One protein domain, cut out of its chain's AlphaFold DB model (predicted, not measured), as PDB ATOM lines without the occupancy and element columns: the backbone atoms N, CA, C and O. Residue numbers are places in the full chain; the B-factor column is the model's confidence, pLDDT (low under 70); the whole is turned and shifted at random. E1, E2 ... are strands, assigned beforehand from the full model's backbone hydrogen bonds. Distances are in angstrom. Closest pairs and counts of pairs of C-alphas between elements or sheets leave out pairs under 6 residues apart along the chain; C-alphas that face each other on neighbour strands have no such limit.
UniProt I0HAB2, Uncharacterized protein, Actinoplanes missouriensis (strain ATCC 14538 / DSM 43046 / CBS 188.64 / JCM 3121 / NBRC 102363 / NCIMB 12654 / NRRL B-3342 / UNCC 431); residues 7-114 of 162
ATOM      1  N   ALA A   7     262.649 157.179 289.715       97.25
ATOM      2  CA  ALA A   7     261.942 155.938 290.044       97.25
ATOM      3  C   ALA A   7     262.004 154.910 288.900       97.25
ATOM      4  O   ALA A   7     261.892 153.707 289.136       97.25
ATOM      5  N   ALA A   8     262.238 155.367 287.666       97.00
ATOM      6  CA  ALA A   8     262.438 154.501 286.511       97.00
ATOM      7  C   ALA A   8     263.863 153.918 286.418       97.00
ATOM      8  O   ALA A   8     264.130 153.128 285.512       97.00
ATOM      9  N   TYR A   9     264.790 154.315 287.296       98.31
ATOM     10  CA  TYR A   9     266.186 153.880 287.269       98.31
ATOM     11  C   TYR A   9     266.530 153.030 288.494       98.31
ATOM     12  O   TYR A   9     266.049 153.261 289.600       98.31
ATOM     13  N   ALA A  10     267.445 152.079 288.312       98.31
ATOM     14  CA  ALA A  10     268.040 151.350 289.420       98.31
ATOM     15  C   ALA A  10     269.195 152.166 290.032       98.31
ATOM     16  O   ALA A  10     270.036 152.685 289.281       98.31
ATOM     17  N   PRO A  11     269.299 152.265 291.372       98.31
ATOM     18  CA  PRO A  11     270.500 152.775 292.024       98.31
ATOM     19  C   PRO A  11     271.719 151.953 291.604       98.31
ATOM     20  O   PRO A  11     271.679 150.723 291.619       98.31
ATOM     21  N   HIS A  12     272.803 152.624 291.222       98.00
ATOM     22  CA  HIS A  12     274.021 151.961 290.763       98.00
ATOM     23  C   HIS A  12     275.177 152.113 291.753       98.00
ATOM     24  O   HIS A  12     275.769 151.116 292.157       98.00
ATOM     25  N   ARG A  13     275.515 153.350 292.137       97.81
ATOM     26  CA  ARG A  13     276.560 153.633 293.134       97.81
ATOM     27  C   ARG A  13     276.389 155.026 293.730       97.81
ATOM     28  O   ARG A  13     275.839 155.906 293.072       97.81
ATOM     29  N   SER A  14     276.951 155.241 294.915       98.12
ATOM     30  CA  SER A  14     277.064 156.562 295.539       98.12
ATOM     31  C   SER A  14     278.526 156.879 295.829       98.12
ATOM     32  O   SER A  14     279.282 155.999 296.235       98.12
ATOM     33  N   VAL A  15     278.913 158.135 295.629       98.12
ATOM     34  CA  VAL A  15     280.251 158.655 295.916       98.12
ATOM     35  C   VAL A  15     280.110 159.831 296.874       98.12
ATOM     36  O   VAL A  15     279.362 160.772 296.601       98.12
ATOM     37  N   THR A  16     280.800 159.760 298.007       97.12
ATOM     38  CA  THR A  16     280.991 160.886 298.926       97.12
ATOM     39  C   THR A  16     282.232 161.667 298.528       97.12
ATOM     40  O   THR A  16     283.167 161.083 297.988       97.12
ATOM     41  N   ASP A  17     282.236 162.965 298.816       96.31
ATOM     42  CA  ASP A  17     283.297 163.900 298.427       96.31
ATOM     43  C   ASP A  17     283.637 163.796 296.935       96.31
ATOM     44  O   ASP A  17     284.801 163.733 296.541       96.31
ATOM     45  N   ALA A  18     282.586 163.737 296.109       96.56
ATOM     46  CA  ALA A  18     282.712 163.568 294.669       96.56
ATOM     47  C   ALA A  18     283.631 164.640 294.064       96.56
ATOM     48  O   ALA A  18     283.646 165.795 294.510       96.56
ATOM     49  N   ASP A  19     284.403 164.249 293.054       94.75
ATOM     50  CA  ASP A  19     285.328 165.143 292.379       94.75
ATOM     51  C   ASP A  19     284.704 165.820 291.153       94.75
ATOM     52  O   ASP A  19     283.799 165.292 290.502       94.75
ATOM     53  N   PHE A  20     285.211 167.013 290.857       90.38
ATOM     54  CA  PHE A  20     285.067 167.670 289.565       90.38
ATOM     55  C   PHE A  20     286.467 167.950 289.026       90.38
ATOM     56  O   PHE A  20     287.280 168.566 289.718       90.38
ATOM     57  N   GLU A  21     286.750 167.471 287.811       87.62
ATOM     58  CA  GLU A  21     288.060 167.602 287.153       87.62
ATOM     59  C   GLU A  21     289.227 167.143 288.055       87.62
ATOM     60  O   GLU A  21     290.268 167.793 288.148       87.62
ATOM     61  N   GLY A  22     289.036 166.038 288.789       90.69
ATOM     62  CA  GLY A  22     290.045 165.487 289.698       90.69
ATOM     63  C   GLY A  22     290.200 166.237 291.027       90.69
ATOM     64  O   GLY A  22     291.038 165.863 291.846       90.69
ATOM     65  N   THR A  23     289.395 167.274 291.286       95.12
ATOM     66  CA  THR A  23     289.357 167.967 292.580       95.12
ATOM     67  C   THR A  23     288.172 167.480 293.406       95.12
ATOM     68  O   THR A  23     287.029 167.831 293.115       95.12
ATOM     69  N   ALA A  24     288.440 166.720 294.472       96.19
ATOM     70  CA  ALA A  24     287.419 166.318 295.439       96.19
ATOM     71  C   ALA A  24     286.763 167.545 296.097       96.19
ATOM     72  O   ALA A  24     287.455 168.479 296.518       96.19
ATOM     73  N   VAL A  25     285.431 167.536 296.209       96.69
ATOM     74  CA  VAL A  25     284.662 168.594 296.877       96.69
ATOM     75  C   VAL A  25     284.085 168.053 298.188       96.69
ATOM     76  O   VAL A  25     283.064 167.362 298.164       96.69
ATOM     77  N   PRO A  26     284.683 168.376 299.352       95.38
ATOM     78  CA  PRO A  26     284.207 167.870 300.633       95.38
ATOM     79  C   PRO A  26     282.743 168.233 300.905       95.38
ATOM     80  O   PRO A  26     282.366 169.409 300.858       95.38
ATOM     81  N   GLY A  27     281.926 167.227 301.217       94.38
ATOM     82  CA  GLY A  27     280.489 167.345 301.470       94.38
ATOM     83  C   GLY A  27     279.598 167.210 300.230       94.38
ATOM     84  O   GLY A  27     278.371 167.202 300.372       94.38
ATOM     85  N   LEU A  28     280.181 167.082 299.033       97.19
ATOM     86  CA  LEU A  28     279.444 166.787 297.808       97.19
ATOM     87  C   LEU A  28     279.197 165.280 297.693       97.19
ATOM     88  O   LEU A  28     280.128 164.481 297.654       97.19
ATOM     89  N   ARG A  29     277.935 164.886 297.574       97.94
ATOM     90  CA  ARG A  29     277.520 163.508 297.313       97.94
ATOM     91  C   ARG A  29     276.975 163.384 295.898       97.94
ATOM     92  O   ARG A  29     276.072 164.132 295.531       97.94
ATOM     93  N   ALA A  30     277.463 162.397 295.154       98.12
ATOM     94  CA  ALA A  30     276.933 162.006 293.854       98.12
ATOM     95  C   ALA A  30     276.272 160.623 293.950       98.12
ATOM     96  O   ALA A  30     276.934 159.638 294.273       98.12
ATOM     97  N   ASP A  31     274.974 160.542 293.662       98.50
ATOM     98  CA  ASP A  31     274.249 159.281 293.503       98.50
ATOM     99  C   ASP A  31     274.055 159.007 292.006       98.50
ATOM    100  O   ASP A  31     273.488 159.830 291.286       98.50
ATOM    101  N   PHE A  32     274.515 157.850 291.539       98.38
ATOM    102  CA  PHE A  32     274.417 157.434 290.145       98.38
ATOM    103  C   PHE A  32     273.354 156.353 289.981       98.38
ATOM    104  O   PHE A  32     273.338 155.364 290.720       98.38
ATOM    105  N   TYR A  33     272.521 156.514 288.961       98.62
ATOM    106  CA  TYR A  33     271.411 155.633 288.626       98.62
ATOM    107  C   TYR A  33     271.529 155.170 287.180       98.62
ATOM    108  O   TYR A  33     272.028 155.911 286.331       98.62
ATOM    109  N   ARG A  34     271.073 153.949 286.890       98.31
ATOM    110  CA  ARG A  34     271.145 153.357 285.549       98.31
ATOM    111  C   ARG A  34     269.843 152.683 285.150       98.31
ATOM    112  O   ARG A  34     269.126 152.142 285.988       98.31
ATOM    113  N   ARG A  35     269.562 152.699 283.852       98.25
ATOM    114  CA  ARG A  35     268.434 151.998 283.236       98.25
ATOM    115  C   ARG A  35     268.856 151.491 281.861       98.25
ATOM    116  O   ARG A  35     269.524 152.213 281.126       98.25
ATOM    117  N   ALA A  36     268.468 150.268 281.519       97.62
ATOM    118  CA  ALA A  36     268.622 149.768 280.157       97.62
ATOM    119  C   ALA A  36     267.662 150.509 279.210       97.62
ATOM    120  O   ALA A  36     266.495 150.717 279.539       97.62
ATOM    121  N   GLU A  37     268.152 150.910 278.044       96.31
ATOM    122  CA  GLU A  37     267.389 151.601 277.007       96.31
ATOM    123  C   GLU A  37     267.798 151.041 275.640       96.31
ATOM    124  O   GLU A  37     268.766 151.486 275.024       96.31
ATOM    125  N   GLY A  38     267.087 149.994 275.204       95.19
ATOM    126  CA  GLY A  38     267.499 149.182 274.056       95.19
ATOM    127  C   GLY A  38     268.879 148.569 274.295       95.19
ATOM    128  O   GLY A  38     269.108 147.940 275.327       95.19
ATOM    129  N   ASP A  39     269.802 148.819 273.369       96.25
ATOM    130  CA  ASP A  39     271.186 148.333 273.433       96.25
ATOM    131  C   ASP A  39     272.118 149.242 274.253       96.25
ATOM    132  O   ASP A  39     273.323 149.000 274.333       96.25
ATOM    133  N   ARG A  40     271.587 150.315 274.852       97.56
ATOM    134  CA  ARG A  40     272.369 151.307 275.601       97.56
ATOM    135  C   ARG A  40     271.962 151.348 277.065       97.56
ATOM    136  O   ARG A  40     270.901 150.878 277.470       97.56
ATOM    137  N   ILE A  41     272.820 151.952 277.882       98.12
ATOM    138  CA  ILE A  41     272.561 152.157 279.308       98.12
ATOM    139  C   ILE A  41     272.446 153.655 279.556       98.12
ATOM    140  O   ILE A  41     273.449 154.370 279.522       98.12
ATOM    141  N   ALA A  42     271.229 154.123 279.826       98.06
ATOM    142  CA  ALA A  42     270.995 155.481 280.290       98.06
ATOM    143  C   ALA A  42     271.534 155.627 281.719       98.06
ATOM    144  O   ALA A  42     271.316 154.756 282.568       98.06
ATOM    145  N   SER A  43     272.224 156.732 281.992       98.31
ATOM    146  CA  SER A  43     272.826 157.029 283.292       98.31
ATOM    147  C   SER A  43     272.455 158.430 283.752       98.31
ATOM    148  O   SER A  43     272.485 159.373 282.962       98.31
ATOM    149  N   VAL A  44     272.144 158.567 285.039       98.44
ATOM    150  CA  VAL A  44     271.830 159.843 285.693       98.44
ATOM    151  C   VAL A  44     272.704 159.991 286.932       98.44
ATOM    152  O   VAL A  44     272.735 159.093 287.771       98.44
ATOM    153  N   GLY A  45     273.404 161.115 287.058       98.00
ATOM    154  CA  GLY A  45     274.080 161.540 288.280       98.00
ATOM    155  C   GLY A  45     273.274 162.635 288.973       98.00
ATOM    156  O   GLY A  45     273.053 163.696 288.389       98.00
ATOM    157  N   ARG A  46     272.839 162.388 290.213       98.44
ATOM    158  CA  ARG A  46     272.230 163.394 291.093       98.44
ATOM    159  C   ARG A  46     273.255 163.847 292.121       98.44
ATOM    160  O   ARG A  46     273.753 163.029 292.893       98.44
ATOM    161  N   TYR A  47     273.514 165.147 292.172       98.12
ATOM    162  CA  TYR A  47     274.497 165.737 293.069       98.12
ATOM    163  C   TYR A  47     273.802 166.530 294.168       98.12
ATOM    164  O   TYR A  47     272.916 167.349 293.907       98.12
ATOM    165  N   SER A  48     274.230 166.297 295.403       97.38
ATOM    166  CA  SER A  48     273.724 166.990 296.581       97.38
ATOM    167  C   SER A  48     274.865 167.459 297.474       97.38
ATOM    168  O   SER A  48     275.882 166.784 297.600       97.38
ATOM    169  N   TYR A  49     274.695 168.615 298.105       95.50
ATOM    170  CA  TYR A  49     275.654 169.186 299.043       95.50
ATOM    171  C   TYR A  49     274.946 169.503 300.355       95.50
ATOM    172  O   TYR A  49     273.940 170.214 300.367       95.50
ATOM    173  N   GLY A  50     275.431 168.948 301.469       90.62
ATOM    174  CA  GLY A  50     274.774 169.117 302.772       90.62
ATOM    175  C   GLY A  50     273.299 168.684 302.768       90.62
ATOM    176  O   GLY A  50     272.465 169.329 303.399       90.62
ATOM    177  N   GLY A  51     272.964 167.644 301.991       90.31
ATOM    178  CA  GLY A  51     271.599 167.126 301.833       90.31
ATOM    179  C   GLY A  51     270.687 167.933 300.900       90.31
ATOM    180  O   GLY A  51     269.532 167.558 300.724       90.31
ATOM    181  N   ARG A  52     271.175 169.019 300.288       94.12
ATOM    182  CA  ARG A  52     270.418 169.836 299.327       94.12
ATOM    183  C   ARG A  52     270.813 169.478 297.906       94.12
ATOM    184  O   ARG A  52     272.000 169.325 297.633       94.12
ATOM    185  N   GLU A  53     269.843 169.355 297.010       96.44
ATOM    186  CA  GLU A  53     270.105 169.110 295.590       96.44
ATOM    187  C   GLU A  53     270.823 170.314 294.963       96.44
ATOM    188  O   GLU A  53     270.517 171.465 295.281       96.44
ATOM    189  N   VAL A  54     271.807 170.030 294.107       97.38
ATOM    190  CA  VAL A  54     272.648 171.044 293.450       97.38
ATOM    191  C   VAL A  54     272.508 170.961 291.938       97.38
ATOM    192  O   VAL A  54     272.236 171.965 291.286       97.38
ATOM    193  N   LEU A  55     272.690 169.773 291.363       98.12
ATOM    194  CA  LEU A  55     272.515 169.553 289.931       98.12
ATOM    195  C   LEU A  55     272.177 168.093 289.635       98.12
ATOM    196  O   LEU A  55     272.438 167.192 290.439       98.12
ATOM    197  N   MET A  56     271.625 167.867 288.452       98.31
ATOM    198  CA  MET A  56     271.466 166.550 287.860       98.31
ATOM    199  C   MET A  56     272.044 166.577 286.453       98.31
ATOM    200  O   MET A  56     271.786 167.519 285.710       98.31
ATOM    201  N   ALA A  57     272.808 165.554 286.085       98.12
ATOM    202  CA  ALA A  57     273.364 165.403 284.744       98.12
ATOM    203  C   ALA A  57     273.122 163.982 284.237       98.12
ATOM    204  O   ALA A  57     273.163 163.026 285.013       98.12
ATOM    205  N   TRP A  58     272.811 163.834 282.951       98.31
ATOM    206  CA  TRP A  58     272.468 162.539 282.377       98.31
ATOM    207  C   TRP A  58     272.854 162.408 280.909       98.31
ATOM    208  O   TRP A  58     273.071 163.379 280.183       98.31
ATOM    209  N   GLY A  59     272.937 161.156 280.482       97.50
ATOM    210  CA  GLY A  59     273.354 160.735 279.154       97.50
ATOM    211  C   GLY A  59     273.397 159.217 279.107       97.50
ATOM    212  O   GLY A  59     272.605 158.552 279.786       97.50
ATOM    213  N   TYR A  60     274.339 158.671 278.352       97.88
ATOM    214  CA  TYR A  60     274.572 157.235 278.291       97.88
ATOM    215  C   TYR A  60     275.960 156.871 278.821       97.88
ATOM    216  O   TYR A  60     276.880 157.679 278.792       97.88
ATOM    217  N   VAL A  61     276.107 155.650 279.340       96.88
ATOM    218  CA  VAL A  61     277.376 155.163 279.922       96.88
ATOM    219  C   VAL A  61     278.493 155.039 278.879       96.88
ATOM    220  O   VAL A  61     279.665 155.097 279.234       96.88
ATOM    221  N   ASP A  62     278.136 154.852 277.610       95.81
ATOM    222  CA  ASP A  62     279.053 154.750 276.472       95.81
ATOM    223  C   ASP A  62     279.493 156.121 275.920       95.81
ATOM    224  O   ASP A  62     280.183 156.178 274.904       95.81
ATOM    225  N   GLU A  63     279.121 157.224 276.576       94.06
ATOM    226  CA  GLU A  63     279.489 158.586 276.184       94.06
ATOM    227  C   GLU A  63     280.451 159.219 277.188       94.06
ATOM    228  O   GLU A  63     280.292 159.094 278.401       94.06
ATOM    229  N   GLU A  64     281.438 159.953 276.670       90.69
ATOM    230  CA  GLU A  64     282.404 160.688 277.494       90.69
ATOM    231  C   GLU A  64     281.757 161.868 278.236       90.69
ATOM    232  O   GLU A  64     282.175 162.244 279.332       90.69
ATOM    233  N   HIS A  65     280.723 162.465 277.643       91.62
ATOM    234  CA  HIS A  65     280.095 163.678 278.148       91.62
ATOM    235  C   HIS A  65     278.616 163.468 278.438       91.62
ATOM    236  O   HIS A  65     277.910 162.732 277.748       91.62
ATOM    237  N   CYS A  66     278.129 164.178 279.456       93.88
ATOM    238  CA  CYS A  66     276.704 164.251 279.729       93.88
ATOM    239  C   CYS A  66     276.006 164.891 278.524       93.88
ATOM    240  O   CYS A  66     276.433 165.937 278.033       93.88
ATOM    241  N   ARG A  67     274.897 164.299 278.076       96.94
ATOM    242  CA  ARG A  67     274.066 164.909 277.032       96.94
ATOM    243  C   ARG A  67     273.320 166.113 277.559       96.94
ATOM    244  O   ARG A  67     273.047 167.030 276.798       96.94
ATOM    245  N   ARG A  68     272.919 166.072 278.828       97.94
ATOM    246  CA  ARG A  68     272.039 167.070 279.427       97.94
ATOM    247  C   ARG A  68     272.322 167.256 280.900       97.94
ATOM    248  O   ARG A  68     272.813 166.345 281.571       97.94
ATOM    249  N   HIS A  69     271.911 168.407 281.407       98.38
ATOM    250  CA  HIS A  69     271.887 168.697 282.826       98.38
ATOM    251  C   HIS A  69     270.738 169.635 283.204       98.38
ATOM    252  O   HIS A  69     270.103 170.266 282.360       98.38
ATOM    253  N   ALA A  70     270.486 169.729 284.503       98.25
ATOM    254  CA  ALA A  70     269.659 170.747 285.129       98.25
ATOM    255  C   ALA A  70     270.317 171.161 286.448       98.25
ATOM    256  O   ALA A  70     270.942 170.339 287.123       98.25
ATOM    257  N   VAL A  71     270.175 172.431 286.818       98.12
ATOM    258  CA  VAL A  71     270.729 172.997 288.056       98.12
ATOM    259  C   VAL A  71     269.588 173.266 289.024       98.12
ATOM    260  O   VAL A  71     268.532 173.739 288.614       98.12
ATOM    261  N   HIS A  72     269.782 172.966 290.303       97.44
ATOM    262  CA  HIS A  72     268.821 173.283 291.346       97.44
ATOM    263  C   HIS A  72     269.208 174.606 292.017       97.44
ATOM    264  O   HIS A  72     270.199 174.693 292.743       97.44
ATOM    265  N   ASP A  73     268.412 175.647 291.783       93.50
ATOM    266  CA  ASP A  73     268.509 176.908 292.514       93.50
ATOM    267  C   ASP A  73     267.724 176.778 293.834       93.50
ATOM    268  O   ASP A  73     266.554 176.394 293.817       93.50
ATOM    269  N   PRO A  74     268.306 177.100 295.000       89.31
ATOM    270  CA  PRO A  74     267.632 176.915 296.286       89.31
ATOM    271  C   PRO A  74     266.383 177.794 296.481       89.31
ATOM    272  O   PRO A  74     265.560 177.481 297.337       89.31
ATOM    273  N   SER A  75     266.245 178.882 295.722       90.44
ATOM    274  CA  SER A  75     265.109 179.812 295.780       90.44
ATOM    275  C   SER A  75     264.080 179.549 294.681       90.44
ATOM    276  O   SER A  75     262.897 179.819 294.874       90.44
ATOM    277  N   ARG A  76     264.523 179.063 293.516       91.44
ATOM    278  CA  ARG A  76     263.684 178.879 292.318       91.44
ATOM    279  C   ARG A  76     263.415 177.414 291.968       91.44
ATOM    280  O   ARG A  76     262.632 177.148 291.063       91.44
ATOM    281  N   GLY A  77     264.044 176.479 292.673       95.25
ATOM    282  CA  GLY A  77     263.983 175.051 292.398       95.25
ATOM    283  C   GLY A  77     264.799 174.650 291.169       95.25
ATOM    284  O   GLY A  77     265.734 175.338 290.744       95.25
ATOM    285  N   TRP A  78     264.432 173.511 290.586       97.25
ATOM    286  CA  TRP A  78     265.050 173.001 289.367       97.25
ATOM    287  C   TRP A  78     264.865 173.963 288.190       97.25
ATOM    288  O   TRP A  78     263.746 174.294 287.801       97.25
ATOM    289  N   GLN A  79     265.987 174.388 287.618       96.88
ATOM    290  CA  GLN A  79     266.037 175.205 286.414       96.88
ATOM    291  C   GLN A  79     265.739 174.361 285.161       96.88
ATOM    292  O   GLN A  79     265.782 173.125 285.220       96.88
ATOM    293  N   PRO A  80     265.437 175.006 284.017       96.44
ATOM    294  CA  PRO A  80     265.239 174.306 282.756       96.44
ATOM    295  C   PRO A  80     266.405 173.380 282.390       96.44
ATOM    296  O   PRO A  80     267.562 173.627 282.732       96.44
ATOM    297  N   VAL A  81     266.078 172.312 281.662       97.94
ATOM    298  CA  VAL A  81     267.058 171.362 281.129       97.94
ATOM    299  C   VAL A  81     267.911 172.026 280.048       97.94
ATOM    300  O   VAL A  81     267.366 172.609 279.110       97.94
ATOM    301  N   THR A  82     269.225 171.840 280.141       97.50
ATOM    302  CA  THR A  82     270.228 172.343 279.196       97.50
ATOM    303  C   THR A  82     271.000 171.181 278.577       97.50
ATOM    304  O   THR A  82     271.229 170.162 279.228       97.50
ATOM    305  N   GLU A  83     271.392 171.321 277.311       96.88
ATOM    306  CA  GLU A  83     272.247 170.351 276.617       96.88
ATOM    307  C   GLU A  83     273.719 170.498 277.051       96.88
ATOM    308  O   GLU A  83     274.190 171.586 277.374       96.88
ATOM    309  N   GLY A  84     274.452 169.388 277.035       96.25
ATOM    310  CA  GLY A  84     275.849 169.296 277.449       96.25
ATOM    311  C   GLY A  84     276.063 169.145 278.957       96.25
ATOM    312  O   GLY A  84     275.125 169.013 279.752       96.25
ATOM    313  N   CYS A  85     277.339 169.152 279.343       95.75
ATOM    314  CA  CYS A  85     277.781 169.083 280.734       95.75
ATOM    315  C   CYS A  85     277.486 170.389 281.495       95.75
ATOM    316  O   CYS A  85     277.491 171.464 280.893       95.75
ATOM    317  N   PRO A  86     277.260 170.316 282.818       96.44
ATOM    318  CA  PRO A  86     277.152 171.509 283.650       96.44
ATOM    319  C   PRO A  86     278.486 172.274 283.693       96.44
ATOM    320  O   PRO A  86     279.551 171.665 283.756       96.44
ATOM    321  N   ASP A  87     278.417 173.606 283.723       96.69
ATOM    322  CA  ASP A  87     279.574 174.477 283.978       96.69
ATOM    323  C   ASP A  87     279.742 174.628 285.499       96.69
ATOM    324  O   ASP A  87     278.880 175.197 286.182       96.69
ATOM    325  N   VAL A  88     280.813 174.037 286.038       97.06
ATOM    326  CA  VAL A  88     281.068 173.903 287.479       97.06
ATOM    327  C   VAL A  88     282.409 174.528 287.830       97.06
ATOM    328  O   VAL A  88     283.411 174.324 287.153       97.06
ATOM    329  N   ARG A  89     282.449 175.256 288.946       96.19
ATOM    330  CA  ARG A  89     283.677 175.810 289.517       96.19
ATOM    331  C   ARG A  89     283.822 175.369 290.956       96.19
ATOM    332  O   ARG A  89     282.899 175.514 291.752       96.19
ATOM    333  N   VAL A  90     284.999 174.872 291.316       96.06
ATOM    334  CA  VAL A  90     285.318 174.565 292.711       96.06
ATOM    335  C   VAL A  90     285.648 175.858 293.449       96.06
ATOM    336  O   VAL A  90     286.487 176.644 293.011       96.06
ATOM    337  N   VAL A  91     285.020 176.068 294.602       95.19
ATOM    338  CA  VAL A  91     285.266 177.240 295.443       95.19
ATOM    339  C   VAL A  91     286.299 176.906 296.510       95.19
ATOM    340  O   VAL A  91     286.184 175.896 297.210       95.19
ATOM    341  N   ARG A  92     287.295 177.782 296.674       94.56
ATOM    342  CA  ARG A  92     288.401 177.604 297.624       94.56
ATOM    343  C   ARG A  92     288.529 178.779 298.597       94.56
ATOM    344  O   ARG A  92     288.125 179.899 298.301       94.56
ATOM    345  N   THR A  93     289.086 178.518 299.776       92.75
ATOM    346  CA  THR A  93     289.569 179.519 300.739       92.75
ATOM    347  C   THR A  93     291.000 179.149 301.106       92.75
ATOM    348  O   THR A  93     291.228 178.148 301.785       92.75
ATOM    349  N   GLY A  94     291.968 179.916 300.601       91.88
ATOM    350  CA  GLY A  94     293.357 179.457 300.541       91.88
ATOM    351  C   GLY A  94     293.456 178.180 299.701       91.88
ATOM    352  O   GLY A  94     292.877 178.096 298.619       91.88
ATOM    353  N   GLU A  95     294.128 177.163 300.231       90.44
ATOM    354  CA  GLU A  95     294.275 175.850 299.584       90.44
ATOM    355  C   GLU A  95     293.074 174.919 299.825       90.44
ATOM    356  O   GLU A  95     292.932 173.883 299.179       90.44
ATOM    357  N   ARG A  96     292.174 175.284 300.746       93.31
ATOM    358  CA  ARG A  96     291.047 174.440 301.143       93.31
ATOM    359  C   ARG A  96     289.871 174.596 300.185       93.31
ATOM    360  O   ARG A  96     289.376 175.705 299.995       93.31
ATOM    361  N   VAL A  97     289.350 173.483 299.667       95.62
ATOM    362  CA  VAL A  97     288.054 173.443 298.969       95.62
ATOM    363  C   VAL A  97     286.918 173.604 299.980       95.62
ATOM    364  O   VAL A  97     286.856 172.886 300.978       95.62
ATOM    365  N   VAL A  98     286.026 174.564 299.728       94.81
ATOM    366  CA  VAL A  98     284.904 174.919 300.620       94.81
ATOM    367  C   VAL A  98     283.528 174.732 299.973       94.81
ATOM    368  O   VAL A  98     282.509 174.951 300.631       94.81
ATOM    369  N   GLY A  99     283.483 174.335 298.700       95.06
ATOM    370  CA  GLY A  99     282.247 174.063 297.974       95.06
ATOM    371  C   GLY A  99     282.424 174.127 296.461       95.06
ATOM    372  O   GLY A  99     283.539 174.025 295.948       95.06
ATOM    373  N   LEU A 100     281.311 174.335 295.768       96.38
ATOM    374  CA  LEU A 100     281.230 174.516 294.327       96.38
ATOM    375  C   LEU A 100     280.216 175.602 293.952       96.38
ATOM    376  O   LEU A 100     279.302 175.925 294.712       96.38
ATOM    377  N   GLU A 101     280.372 176.138 292.755       97.12
ATOM    378  CA  GLU A 101     279.409 176.992 292.075       97.12
ATOM    379  C   GLU A 101     279.035 176.339 290.746       97.12
ATOM    380  O   GLU A 101     279.894 175.797 290.052       97.12
ATOM    381  N   VAL A 102     277.749 176.370 290.402       97.50
ATOM    382  CA  VAL A 102     277.218 175.790 289.163       97.50
ATOM    383  C   VAL A 102     276.481 176.872 288.395       97.50
ATOM    384  O   VAL A 102     275.689 177.619 288.976       97.50
ATOM    385  N   ARG A 103     276.751 176.983 287.096       97.69
ATOM    386  CA  ARG A 103     276.134 178.005 286.253       97.69
ATOM    387  C   ARG A 103     274.729 177.590 285.823       97.69
ATOM    388  O   ARG A 103     274.544 176.515 285.262       97.69
ATOM    389  N   THR A 104     273.743 178.450 286.052       96.44
ATOM    390  CA  THR A 104     272.378 178.272 285.545       96.44
ATOM    391  C   THR A 104     272.309 178.562 284.041       96.44
ATOM    392  O   THR A 104     273.213 179.212 283.499       96.44
ATOM    393  N   PRO A 105     271.229 178.150 283.352       94.62
ATOM    394  CA  PRO A 105     271.034 178.452 281.931       94.62
ATOM    395  C   PRO A 105     271.029 179.960 281.622       94.62
ATOM    396  O   PRO A 105     271.466 180.388 280.558       94.62
ATOM    397  N   GLU A 106     270.595 180.785 282.576       93.25
ATOM    398  CA  GLU A 106     270.574 182.251 282.487       93.25
ATOM    399  C   GLU A 106     271.956 182.879 282.744       93.25
ATOM    400  O   GLU A 106     272.114 184.098 282.705       93.25
ATOM    401  N   GLY A 107     272.968 182.059 283.033       94.50
ATOM    402  CA  GLY A 107     274.344 182.481 283.252       94.50
ATOM    403  C   GLY A 107     274.674 182.897 284.686       94.50
ATOM    404  O   GLY A 107     275.783 183.384 284.911       94.50
ATOM    405  N   THR A 108     273.760 182.700 285.642       95.12
ATOM    406  CA  THR A 108     273.983 183.007 287.066       95.12
ATOM    407  C   THR A 108     274.756 181.878 287.744       95.12
ATOM    408  O   THR A 108     274.554 180.718 287.416       95.12
ATOM    409  N   TRP A 109     275.630 182.185 288.702       96.44
ATOM    410  CA  TRP A 109     276.346 181.170 289.483       96.44
ATOM    411  C   TRP A 109     275.614 180.873 290.792       96.44
ATOM    412  O   TRP A 109     275.473 181.753 291.640       96.44
ATOM    413  N   VAL A 110     275.161 179.630 290.963       95.25
ATOM    414  CA  VAL A 110     274.527 179.147 292.197       95.25
ATOM    415  C   VAL A 110     275.570 178.427 293.035       95.25
ATOM    416  O   VAL A 110     276.203 177.477 292.579       95.25
ATOM    417  N   ARG A 111     275.745 178.873 294.280       94.62
ATOM    418  CA  ARG A 111     276.754 178.346 295.201       94.62
ATOM    419  C   ARG A 111     276.192 177.260 296.113       94.62
ATOM    420  O   ARG A 111     275.172 177.460 296.767       94.62
ATOM    421  N   ALA A 112     276.931 176.164 296.237       92.81
ATOM    422  CA  ALA A 112     276.713 175.097 297.203       92.81
ATOM    423  C   ALA A 112     278.000 174.881 298.011       92.81
ATOM    424  O   ALA A 112     279.055 174.591 297.453       92.81
ATOM    425  N   GLY A 113     277.956 175.076 299.326       86.75
ATOM    426  CA  GLY A 113     279.178 175.087 300.126       86.75
ATOM    427  C   GLY A 113     279.021 175.819 301.438       86.75
ATOM    428  O   GLY A 113     277.962 176.385 301.723       86.75
ATOM    429  N   ALA A 114     280.107 175.879 302.205       73.81
ATOM    430  CA  ALA A 114     280.198 176.837 303.291       73.81
ATOM    431  C   ALA A 114     280.055 178.249 302.699       73.81
ATOM    432  O   ALA A 114     280.957 178.787 302.048       73.81
TER     433      ALA A 114
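AT A GLANCE: This is residues 7 to 114 of the 162 residues of an uncharacterized protein of Actinoplanes missouriensis (strain ATCC 14538 / DSM 43046 / CBS 188.64 / JCM 3121 / NBRC 102363 / NCIMB 12654 / NRRL B-3342 / UNCC 431) (UniProt I0HAB2). A large, strongly twisted sheet of five strands, E1 to E5, is partly covered at one end by a smaller sheet, E6 to E8, whose strands cross those of the large one. Together they make an all-strand sandwich, two sheets only partly face to face, with the E2 and E3 hairpin turn at Gly 38 far from the small sheet. The printed part has 108 residues with eight named strands in the order E1 to E8 and no named helix; each sheet is antiparallel, in the order E1 E2 E3 E4 E5 and E6 E7 E8. It is compact, with a radius of gyration of the C-alphas of 13.9 A, yet elongated, spanning 47 by 28 by 24 A.

IN THESE COORDINATES: E1, residues 10 to 16, begins at C-alpha 10 (268.040, 151.350, 289.420) and is 18.7 A long. E2, residues 28 to 37, measures 28.4 A, and E3, residues 40 to 49, 29.7 A. E4, residues 52 to 60, measures 24.9 A; E5, residues 68 to 73, 16.7 A. E6, residues 88 to 93, also measures 16.7 A and begins at C-alpha 88 (281.068, 173.903, 287.479). E7, residues 96 to 103, measures 21.4 A, and E8, residues 109 to 113, 12.6 A, ending at C-alpha 113 (279.178, 175.087, 300.126).

HOW THE PARTS SIT: E1 to E5 form a meander, each strand the antiparallel neighbour of the one before, with E1 and E5 as edge strands. Across these neighbour pairs, backbone atoms within hydrogen-bond range are, for instance, N 12 and O 32 of E1 and E2 at 2.8 A, N 33 and O 44 of E2 and E3 at 2.8 A, N 45 and O 57 of E3 and E4 at 2.8 A, and N 70 and O 56 of E5 and E4 at 2.8 A. E6 to E8 form a second meander, with N 89 and O 101 at 2.8 A and N 100 and O 112 at 2.8 A. The strands of the two sheets stand at 47 degrees. Between the sheets, the closest C-alphas of E3 and E8 are those of Tyr 49 and Ala 112, 6.3 A, and those of E5 and E7 are Val 71 and Val 102, 7.2 A. E1 is apart from E6, E7 and E8.

THE WHOLE: The C-alphas farthest apart, those of Gly 38 and Gly 94, are 47.8 A from each other. The printed part has no cut. The links E1 to E2, 11 residues, and E5 to E6, 14 residues, are long; the latter leads from one sheet to the other. Mean pLDDT of the printed part is 95.7, and no printed residue is under 70.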